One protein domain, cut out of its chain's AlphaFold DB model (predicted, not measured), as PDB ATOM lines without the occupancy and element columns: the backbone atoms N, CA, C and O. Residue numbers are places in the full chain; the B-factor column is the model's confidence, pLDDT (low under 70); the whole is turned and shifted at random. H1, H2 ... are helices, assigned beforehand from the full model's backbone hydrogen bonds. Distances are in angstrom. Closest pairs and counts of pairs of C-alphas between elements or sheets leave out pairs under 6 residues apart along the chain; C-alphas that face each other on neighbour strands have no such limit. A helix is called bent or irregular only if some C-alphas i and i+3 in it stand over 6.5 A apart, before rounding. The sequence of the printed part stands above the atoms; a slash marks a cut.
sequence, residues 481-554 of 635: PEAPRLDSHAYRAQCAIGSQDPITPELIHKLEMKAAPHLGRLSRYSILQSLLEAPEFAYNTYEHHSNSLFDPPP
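AT A GLANCE: This is residues 481 to 554 of the 635 residues of the protein "Predicted protein" of Postia placenta (strain ATCC 44394 / Madison 698-R) (UniProt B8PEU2). An open, extended shape: a long bent helix, H2, makes most of the length, H1 makes a corner near its first end without touching it, and the closing stretch 533 to 554 folds back toward H2b. Residues 481 to 517 stand free. The printed part has 74 residues, with H1 then H2 and no named strand, class all helix. It is extended, radius of gyration of the C-alphas 21.1 A, flat, spanning 58 by 37 by 20 A.

HOW THE PARTS SIT: Look first at H2, residues 505 to 532, assigned as one helix by its hydrogen bonds but bent: C-alphas 514 and 517 are 7.0 A apart. Its arms H2a, 505 to 514, and H2b, 517 to 532, stand at a steep tilt of 53 degrees. H1, residues 488 to 500, is apart from both arms. Every O i to N i+4 pair is within hydrogen-bond range in H2a and H2b; in H1, 8 of 9 are.

IN THESE COORDINATES: Find C-alpha 505 at (-52.206, -1.736, 11.776); H2a runs 14.1 A from there. H2b runs 22.5 A to C-alpha 532 at (-18.243, 13.420, 2.504). H1 begins at C-alpha 488, (-49.771, 10.682, 36.892), and runs 19.0 A.

THE WHOLE: The C-alphas of His 489 and Glu 543, the two farthest apart, are 58.5 A apart. The link from H1 to H2 is tight. The printed part has no cut, and no printed residue is under 70 in pLDDT.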
ATOM      1  N   PRO A 481     -36.963  24.937  31.212       77.69
ATOM      2  CA  PRO A 481     -38.123  25.531  31.871       77.69
ATOM      3  C   PRO A 481     -39.438  25.299  31.115       77.69
ATOM      4  O   PRO A 481     -40.503  25.386  31.724       77.69
ATOM      5  N   GLU A 482     -39.382  25.011  29.813       81.44
ATOM      6  CA  GLU A 482     -40.558  24.721  28.988       81.44
ATOM      7  C   GLU A 482     -40.943  23.234  29.015       81.44
ATOM      8  O   GLU A 482     -41.993  22.858  28.485       81.44
ATOM      9  N   ALA A 483     -40.130  22.373  29.644       79.31
ATOM     10  CA  ALA A 483     -40.440  20.953  29.737       79.31
ATOM     11  C   ALA A 483     -41.743  20.733  30.529       79.31
ATOM     12  O   ALA A 483     -41.874  21.201  31.667       79.31
ATOM     13  N   PRO A 484     -42.714  19.991  29.970       76.12
ATOM     14  CA  PRO A 484     -43.969  19.741  30.656       76.12
ATOM     15  C   PRO A 484     -43.721  18.886  31.900       76.12
ATOM     16  O   PRO A 484     -43.029  17.866  31.853       76.12
ATOM     17  N   ARG A 485     -44.330  19.275  33.023       74.12
ATOM     18  CA  ARG A 485     -44.371  18.415  34.209       74.12
ATOM     19  C   ARG A 485     -45.225  17.192  33.898       74.12
ATOM     20  O   ARG A 485     -46.363  17.327  33.454       74.12
ATOM     21  N   LEU A 486     -44.667  16.006  34.130       81.00
ATOM     22  CA  LEU A 486     -45.384  14.753  33.943       81.00
ATOM     23  C   LEU A 486     -46.236  14.457  35.180       81.00
ATOM     24  O   LEU A 486     -45.708  14.178  36.257       81.00
ATOM     25  N   ASP A 487     -47.552  14.521  35.001       83.69
ATOM     26  CA  ASP A 487     -48.551  14.215  36.024       83.69
ATOM     27  C   ASP A 487     -49.146  12.815  35.801       83.69
ATOM     28  O   ASP A 487     -49.562  12.455  34.693       83.69
ATOM     29  N   SER A 488     -49.203  12.032  36.877       84.25
ATOM     30  CA  SER A 488     -49.771  10.682  36.892       84.25
ATOM     31  C   SER A 488     -51.268  10.688  36.569       84.25
ATOM     32  O   SER A 488     -51.742   9.824  35.825       84.25
ATOM     33  N   HIS A 489     -52.026  11.676  37.061       85.69
ATOM     34  CA  HIS A 489     -53.465  11.754  36.801       85.69
ATOM     35  C   HIS A 489     -53.749  12.083  35.330       85.69
ATOM     36  O   HIS A 489     -54.520  11.374  34.673       85.69
ATOM     37  N   ALA A 490     -53.082  13.105  34.785       86.38
ATOM     38  CA  ALA A 490     -53.160  13.443  33.365       86.38
ATOM     39  C   ALA A 490     -52.771  12.262  32.461       86.38
ATOM     40  O   ALA A 490     -53.463  11.983  31.480       86.38
ATOM     41  N   TYR A 491     -51.715  11.520  32.814       86.38
ATOM     42  CA  TYR A 491     -51.303  10.328  32.073       86.38
ATOM     43  C   TYR A 491     -52.384   9.241  32.064       86.38
ATOM     44  O   TYR A 491     -52.745   8.749  30.997       86.38
ATOM     45  N   ARG A 492     -52.968   8.904  33.223       85.44
ATOM     46  CA  ARG A 492     -54.048   7.903  33.307       85.44
ATOM     47  C   ARG A 492     -55.284   8.324  32.514       85.44
ATOM     48  O   ARG A 492     -55.870   7.488  31.828       85.44
ATOM     49  N   ALA A 493     -55.656   9.603  32.565       87.62
ATOM     50  CA  ALA A 493     -56.758  10.141  31.770       87.62
ATOM     51  C   ALA A 493     -56.480  10.003  30.265       87.62
ATOM     52  O   ALA A 493     -57.340   9.541  29.514       87.62
ATOM     53  N   GLN A 494     -55.256  10.316  29.831       86.25
ATOM     54  CA  GLN A 494     -54.847  10.153  28.439       86.25
ATOM     55  C   GLN A 494     -54.826   8.680  28.008       86.25
ATOM     56  O   GLN A 494     -55.277   8.362  26.908       86.25
ATOM     57  N   CYS A 495     -54.365   7.768  28.868       84.81
ATOM     58  CA  CYS A 495     -54.434   6.327  28.621       84.81
ATOM     59  C   CYS A 495     -55.882   5.839  28.491       84.81
ATOM     60  O   CYS A 495     -56.170   5.041  27.603       84.81
ATOM     61  N   ALA A 496     -56.802   6.335  29.325       87.50
ATOM     62  CA  ALA A 496     -58.219   5.991  29.237       87.50
ATOM     63  C   ALA A 496     -58.828   6.452  27.905       87.50
ATOM     64  O   ALA A 496     -59.529   5.676  27.261       87.50
ATOM     65  N   ILE A 497     -58.501   7.665  27.445       88.69
ATOM     66  CA  ILE A 497     -58.910   8.155  26.120       88.69
ATOM     67  C   ILE A 497     -58.323   7.267  25.015       88.69
ATOM     68  O   ILE A 497     -59.058   6.789  24.158       88.69
ATOM     69  N   GLY A 498     -57.015   6.992  25.064       85.25
ATOM     70  CA  GLY A 498     -56.330   6.157  24.074       85.25
ATOM     71  C   GLY A 498     -56.820   4.707  24.041       85.25
ATOM     72  O   GLY A 498     -56.781   4.073  22.994       85.25
ATOM     73  N   SER A 499     -57.338   4.184  25.156       85.38
ATOM     74  CA  SER A 499     -57.931   2.841  25.201       85.38
ATOM     75  C   SER A 499     -59.220   2.717  24.380       85.38
ATOM     76  O   SER A 499     -59.559   1.615  23.955       85.38
ATOM     77  N   GLN A 500     -59.914   3.833  24.127       90.00
ATOM     78  CA  GLN A 500     -61.143   3.868  23.325       90.00
ATOM     79  C   GLN A 500     -60.869   3.896  21.813       90.00
ATOM     80  O   GLN A 500     -61.757   3.568  21.032       90.00
ATOM     81  N   ASP A 501     -59.654   4.274  21.402       85.69
ATOM     82  CA  ASP A 501     -59.221   4.335  20.001       85.69
ATOM     83  C   ASP A 501     -57.834   3.682  19.857       85.69
ATOM     84  O   ASP A 501     -56.807   4.369  19.811       85.69
ATOM     85  N   PRO A 502     -57.767   2.336  19.883       83.88
ATOM     86  CA  PRO A 502     -56.500   1.627  19.868       83.88
ATOM     87  C   PRO A 502     -55.769   1.829  18.540       83.88
ATOM     88  O   PRO A 502     -56.361   1.876  17.462       83.88
ATOM     89  N   ILE A 503     -54.439   1.867  18.614       87.44
ATOM     90  CA  ILE A 503     -53.583   1.949  17.430       87.44
ATOM     91  C   ILE A 503     -53.819   0.710  16.556       87.44
ATOM     92  O   ILE A 503     -53.499  -0.409  16.959       87.44
ATOM     93  N   THR A 504     -54.346   0.913  15.347       91.06
ATOM     94  CA  THR A 504     -54.574  -0.174  14.388       91.06
ATOM     95  C   THR A 504     -53.400  -0.336  13.414       91.06
ATOM     96  O   THR A 504     -52.681   0.635  13.142       91.06
ATOM     97  N   PRO A 505     -53.204  -1.532  12.826       93.31
ATOM     98  CA  PRO A 505     -52.206  -1.736  11.776       93.31
ATOM     99  C   PRO A 505     -52.354  -0.761  10.598       93.31
ATOM    100  O   PRO A 505     -51.355  -0.282  10.061       93.31
ATOM    101  N   GLU A 506     -53.584  -0.395  10.222       93.56
ATOM    102  CA  GLU A 506     -53.841   0.576   9.153       93.56
ATOM    103  C   GLU A 506     -53.379   1.982   9.536       93.56
ATOM    104  O   GLU A 506     -52.862   2.711   8.689       93.56
ATOM    105  N   LEU A 507     -53.563   2.382  10.799       92.31
ATOM    106  CA  LEU A 507     -53.061   3.658  11.301       92.31
ATOM    107  C   LEU A 507     -51.529   3.675  11.303       92.31
ATOM    108  O   LEU A 507     -50.945   4.642  10.819       92.31
ATOM    109  N   ILE A 508     -50.888   2.600  11.776       92.69
ATOM    110  CA  ILE A 508     -49.424   2.453  11.745       92.69
ATOM    111  C   ILE A 508     -48.919   2.589  10.309       92.69
ATOM    112  O   ILE A 508     -48.049   3.416  10.046       92.69
ATOM    113  N   HIS A 509     -49.522   1.862   9.366       93.94
ATOM    114  CA  HIS A 509     -49.141   1.935   7.959       93.94
ATOM    115  C   HIS A 509     -49.333   3.347   7.381       93.94
ATOM    116  O   HIS A 509     -48.462   3.864   6.686       93.94
ATOM    117  N   LYS A 510     -50.440   4.031   7.703       94.75
ATOM    118  CA  LYS A 510     -50.659   5.430   7.287       94.75
ATOM    119  C   LYS A 510     -49.598   6.377   7.853       94.75
ATOM    120  O   LYS A 510     -49.138   7.265   7.133       94.75
ATOM    121  N   LEU A 511     -49.217   6.210   9.119       92.06
ATOM    122  CA  LEU A 511     -48.173   7.011   9.764       92.06
ATOM    123  C   LEU A 511     -46.802   6.749   9.133       92.06
ATOM    124  O   LEU A 511     -46.083   7.704   8.835       92.06
ATOM    125  N   GLU A 512     -46.478   5.488   8.856       93.06
ATOM    126  CA  GLU A 512     -45.253   5.087   8.162       93.06
ATOM    127  C   GLU A 512     -45.188   5.702   6.760       93.06
ATOM    128  O   GLU A 512     -44.220   6.384   6.428       93.06
ATOM    129  N   MET A 513     -46.256   5.574   5.967       94.56
ATOM    130  CA  MET A 513     -46.333   6.161   4.626       94.56
ATOM    131  C   MET A 513     -46.222   7.690   4.650       94.56
ATOM    132  O   MET A 513     -45.620   8.285   3.753       94.56
ATOM    133  N   LYS A 514     -46.757   8.345   5.689       92.00
ATOM    134  CA  LYS A 514     -46.613   9.793   5.899       92.00
ATOM    135  C   LYS A 514     -45.176  10.184   6.268       92.00
ATOM    136  O   LYS A 514     -44.709  11.238   5.834       92.00
ATOM    137  N   ALA A 515     -44.476   9.365   7.052       89.38
ATOM    138  CA  ALA A 515     -43.103   9.616   7.495       89.38
ATOM    139  C   ALA A 515     -42.042   9.249   6.438       89.38
ATOM    140  O   ALA A 515     -40.999   9.906   6.361       89.38
ATOM    141  N   ALA A 516     -42.315   8.251   5.591       91.56
ATOM    142  CA  ALA A 516     -41.370   7.672   4.634       91.56
ATOM    143  C   ALA A 516     -40.648   8.702   3.737       91.56
ATOM    144  O   ALA A 516     -39.426   8.608   3.599       91.56
ATOM    145  N   PRO A 517     -41.303   9.744   3.175       90.44
ATOM    146  CA  PRO A 517     -40.607  10.749   2.367       90.44
ATOM    147  C   PRO A 517     -39.581  11.573   3.159       90.44
ATOM    148  O   PRO A 517     -38.558  11.991   2.611       90.44
ATOM    149  N   HIS A 518     -39.850  11.847   4.439       85.75
ATOM    150  CA  HIS A 518     -38.912  12.557   5.306       85.75
ATOM    151  C   HIS A 518     -37.754  11.648   5.723       85.75
ATOM    152  O   HIS A 518     -36.603  12.043   5.540       85.75
ATOM    153  N   LEU A 519     -38.047  10.421   6.164       87.94
ATOM    154  CA  LEU A 519     -37.028   9.427   6.505       87.94
ATOM    155  C   LEU A 519     -36.094   9.164   5.321       87.94
ATOM    156  O   LEU A 519     -34.883   9.269   5.462       87.94
ATOM    157  N   GLY A 520     -36.631   8.985   4.110       90.00
ATOM    158  CA  GLY A 520     -35.818   8.791   2.909       90.00
ATOM    159  C   GLY A 520     -34.947   9.998   2.527       90.00
ATOM    160  O   GLY A 520     -33.936   9.827   1.844       90.00
ATOM    161  N   ARG A 521     -35.303  11.228   2.928       87.88
ATOM    162  CA  ARG A 521     -34.416  12.402   2.787       87.88
ATOM    163  C   ARG A 521     -33.312  12.388   3.840       87.88
ATOM    164  O   ARG A 521     -32.161  12.626   3.491       87.88
ATOM    165  N   LEU A 522     -33.650  12.065   5.087       88.62
ATOM    166  CA  LEU A 522     -32.692  11.965   6.187       88.62
ATOM    167  C   LEU A 522     -31.669  10.844   5.963       88.62
ATOM    168  O   LEU A 522     -30.475  11.074   6.137       88.62
ATOM    169  N   SER A 523     -32.104   9.666   5.508       89.44
ATOM    170  CA  SER A 523     -31.213   8.549   5.172       89.44
ATOM    171  C   SER A 523     -30.252   8.925   4.049       89.44
ATOM    172  O   SER A 523     -29.057   8.678   4.161       89.44
ATOM    173  N   ARG A 524     -30.742   9.586   2.987       90.69
ATOM    174  CA  ARG A 524     -29.883  10.088   1.902       90.69
ATOM    175  C   ARG A 524     -28.852  11.088   2.411       90.69
ATOM    176  O   ARG A 524     -27.683  10.947   2.079       90.69
ATOM    177  N   TYR A 525     -29.275  12.053   3.226       91.00
ATOM    178  CA  TYR A 525     -28.365  13.019   3.839       91.00
ATOM    179  C   TYR A 525     -27.307  12.334   4.711       91.00
ATOM    180  O   TYR A 525     -26.129  12.623   4.558       91.00
ATOM    181  N   SER A 526     -27.705  11.378   5.553       89.81
ATOM    182  CA  SER A 526     -26.787  10.654   6.446       89.81
ATOM    183  C   SER A 526     -25.761   9.836   5.659       89.81
ATOM    184  O   SER A 526     -24.573   9.898   5.947       89.81
ATOM    185  N   ILE A 527     -26.199   9.129   4.609       90.88
ATOM    186  CA  ILE A 527     -25.300   8.390   3.707       90.88
ATOM    187  C   ILE A 527     -24.325   9.348   3.018       90.88
ATOM    188  O   ILE A 527     -23.134   9.058   2.947       90.88
ATOM    189  N   LEU A 528     -24.817  10.482   2.504       89.50
ATOM    190  CA  LEU A 528     -23.958  11.488   1.887       89.50
ATOM    191  C   LEU A 528     -22.946  12.016   2.899       89.50
ATOM    192  O   LEU A 528     -21.764  11.991   2.602       89.50
ATOM    193  N   GLN A 529     -23.372  12.407   4.099       90.31
ATOM    194  CA  GLN A 529     -22.484  12.905   5.146       90.31
ATOM    195  C   GLN A 529     -21.358  11.908   5.457       90.31
ATOM    196  O   GLN A 529     -20.194  12.294   5.404       90.31
ATOM    197  N   SER A 530     -21.675  10.622   5.642       89.69
ATOM    198  CA  SER A 530     -20.658   9.584   5.860       89.69
ATOM    199  C   SER A 530     -19.667   9.455   4.692       89.69
ATOM    200  O   SER A 530     -18.495   9.160   4.912       89.69
ATOM    201  N   LEU A 531     -20.102   9.685   3.446       88.31
ATOM    202  CA  LEU A 531     -19.216   9.691   2.273       88.31
ATOM    203  C   LEU A 531     -18.375  10.972   2.169       88.31
ATOM    204  O   LEU A 531     -17.238  10.910   1.709       88.31
ATOM    205  N   LEU A 532     -18.926  12.124   2.561       87.50
ATOM    206  CA  LEU A 532     -18.243  13.420   2.504       87.50
ATOM    207  C   LEU A 532     -17.204  13.581   3.620       87.50
ATOM    208  O   LEU A 532     -16.204  14.264   3.423       87.50
ATOM    209  N   GLU A 533     -17.444  12.961   4.775       87.69
ATOM    210  CA  GLU A 533     -16.538  12.954   5.929       87.69
ATOM    211  C   GLU A 533     -15.441  11.881   5.825       87.69
ATOM    212  O   GLU A 533     -14.527  11.850   6.652       87.69
ATOM    213  N   ALA A 534     -15.501  11.009   4.813       88.44
ATOM    214  CA  ALA A 534     -14.481   9.996   4.587       88.44
ATOM    215  C   ALA A 534     -13.114  10.657   4.306       88.44
ATOM    216  O   ALA A 534     -13.027  11.533   3.441       88.44
ATOM    217  N   PRO A 535     -12.026  10.238   4.978       83.50
ATOM    218  CA  PRO A 535     -10.718  10.884   4.854       83.50
ATOM    219  C   PRO A 535     -10.134  10.809   3.435       83.50
ATOM    220  O   PRO A 535      -9.327  11.656   3.052       83.50
ATOM    221  N   GLU A 536     -10.544   9.823   2.636       87.00
ATOM    222  CA  GLU A 536     -10.153   9.679   1.232       87.00
ATOM    223  C   GLU A 536     -10.863  10.672   0.300       87.00
ATOM    224  O   GLU A 536     -10.421  10.876  -0.835       87.00
ATOM    225  N   PHE A 537     -11.961  11.284   0.748       84.81
ATOM    226  CA  PHE A 537     -12.741  12.232  -0.030       84.81
ATOM    227  C   PHE A 537     -12.435  13.667   0.406       84.81
ATOM    228  O   PHE A 537     -12.882  14.155   1.440       84.81
ATOM    229  N   ALA A 538     -11.672  14.386  -0.415       83.38
ATOM    230  CA  ALA A 538     -11.292  15.767  -0.139       83.38
ATOM    231  C   ALA A 538     -12.460  16.743  -0.401       83.38
ATOM    232  O   ALA A 538     -12.436  17.501  -1.377       83.38
ATOM    233  N   TYR A 539     -13.471  16.744   0.479       83.62
ATOM    234  CA  TYR A 539     -14.707  17.528   0.331       83.62
ATOM    235  C   TYR A 539     -14.457  19.010   0.031       83.62
ATOM    236  O   TYR A 539     -15.046  19.560  -0.894       83.62
ATOM    237  N   ASN A 540     -13.500  19.632   0.729       83.56
ATOM    238  CA  ASN A 540     -13.142  21.046   0.542       83.56
ATOM    239  C   ASN A 540     -12.624  21.375  -0.870       83.56
ATOM    240  O   ASN A 540     -12.601  22.537  -1.262       83.56
ATOM    241  N   THR A 541     -12.182  20.367  -1.624       85.12
ATOM    242  CA  THR A 541     -11.682  20.515  -3.002       85.12
ATOM    243  C   THR A 541     -12.679  20.028  -4.051       85.12
ATOM    244  O   THR A 541     -12.415  20.134  -5.247       85.12
ATOM    245  N   TYR A 542     -13.831  19.503  -3.627       86.75
ATOM    246  CA  TYR A 542     -14.868  19.032  -4.530       86.75
ATOM    247  C   TYR A 542     -15.597  20.220  -5.171       86.75
ATOM    248  O   TYR A 542     -16.110  21.104  -4.485       86.75
ATOM    249  N   GLU A 543     -15.670  20.229  -6.503       88.00
ATOM    250  CA  GLU A 543     -16.202  21.344  -7.302       88.00
ATOM    251  C   GLU A 543     -17.623  21.760  -6.894       88.00
ATOM    252  O   GLU A 543     -17.978  22.935  -6.950       88.00
ATOM    253  N   HIS A 544     -18.430  20.809  -6.423       86.69
ATOM    254  CA  HIS A 544     -19.823  21.049  -6.055       86.69
ATOM    255  C   HIS A 544     -20.074  21.043  -4.544       86.69
ATOM    256  O   HIS A 544     -21.221  20.883  -4.144       86.69
ATOM    257  N   HIS A 545     -19.054  21.220  -3.696       84.19
ATOM    258  CA  HIS A 545     -19.207  21.211  -2.229       84.19
ATOM    259  C   HIS A 545     -20.239  22.227  -1.695       84.19
ATOM    260  O   HIS A 545     -20.777  22.047  -0.612       84.19
ATOM    261  N   SER A 546     -20.553  23.279  -2.455       85.12
ATOM    262  CA  SER A 546     -21.577  24.275  -2.114       85.12
ATOM    263  C   SER A 546     -22.973  23.950  -2.671       85.12
ATOM    264  O   SER A 546     -23.829  24.831  -2.739       85.12
ATOM    265  N   ASN A 547     -23.203  22.732  -3.167       88.06
ATOM    266  CA  ASN A 547     -24.501  22.327  -3.699       88.06
ATOM    267  C   ASN A 547     -25.506  22.122  -2.555       88.06
ATOM    268  O   ASN A 547     -25.215  21.412  -1.596       88.06
ATOM    269  N   SER A 548     -26.714  22.668  -2.701       85.25
ATOM    270  CA  SER A 548     -27.786  22.571  -1.702       85.25
ATOM    271  C   SER A 548     -28.272  21.143  -1.428       85.25
ATOM    272  O   SER A 548     -28.969  20.897  -0.448       85.25
ATOM    273  N   LEU A 549     -27.887  20.164  -2.254       83.00
ATOM    274  CA  LEU A 549     -28.083  18.740  -1.960       83.00
ATOM    275  C   LEU A 549     -27.311  18.260  -0.718       83.00
ATOM    276  O   LEU A 549     -27.666  17.219  -0.165       83.00
ATOM    277  N   PHE A 550     -26.274  18.991  -0.305       84.19
ATOM    278  CA  PHE A 550     -25.500  18.722   0.908       84.19
ATOM    279  C   PHE A 550     -26.024  19.471   2.134       84.19
ATOM    280  O   PHE A 550     -25.529  19.243   3.238       84.19
ATOM    281  N   ASP A 551     -27.039  20.321   1.970       86.31
ATOM    282  CA  ASP A 551     -27.668  20.984   3.102       86.31
ATOM    283  C   ASP A 551     -28.461  19.967   3.936       86.31
ATOM    284  O   ASP A 551     -29.102  19.055   3.392       86.31
ATOM    285  N   PRO A 552     -28.457  20.104   5.273       84.81
ATOM    286  CA  PRO A 552     -29.257  19.249   6.131       84.81
ATOM    287  C   PRO A 552     -30.747  19.390   5.786       84.81
ATOM    288  O   PRO A 552     -31.244  20.509   5.629       84.81
ATOM    289  N   PRO A 553     -31.503  18.278   5.709       87.38
ATOM    290  CA  PRO A 553     -32.937  18.357   5.495       87.38
ATOM    291  C   PRO A 553     -33.601  19.096   6.667       87.38
ATOM    292  O   PRO A 553     -33.117  19.012   7.803       87.38
ATOM    293  N   PRO A 554     -34.735  19.784   6.432       81.88
ATOM    294  CA  PRO A 554     -35.470  20.451   7.497       81.88
ATOM    295  C   PRO A 554     -35.839  19.439   8.584       81.88
ATOM    296  O   PRO A 554     -36.310  18.339   8.281       81.88
TER     297      PRO A 554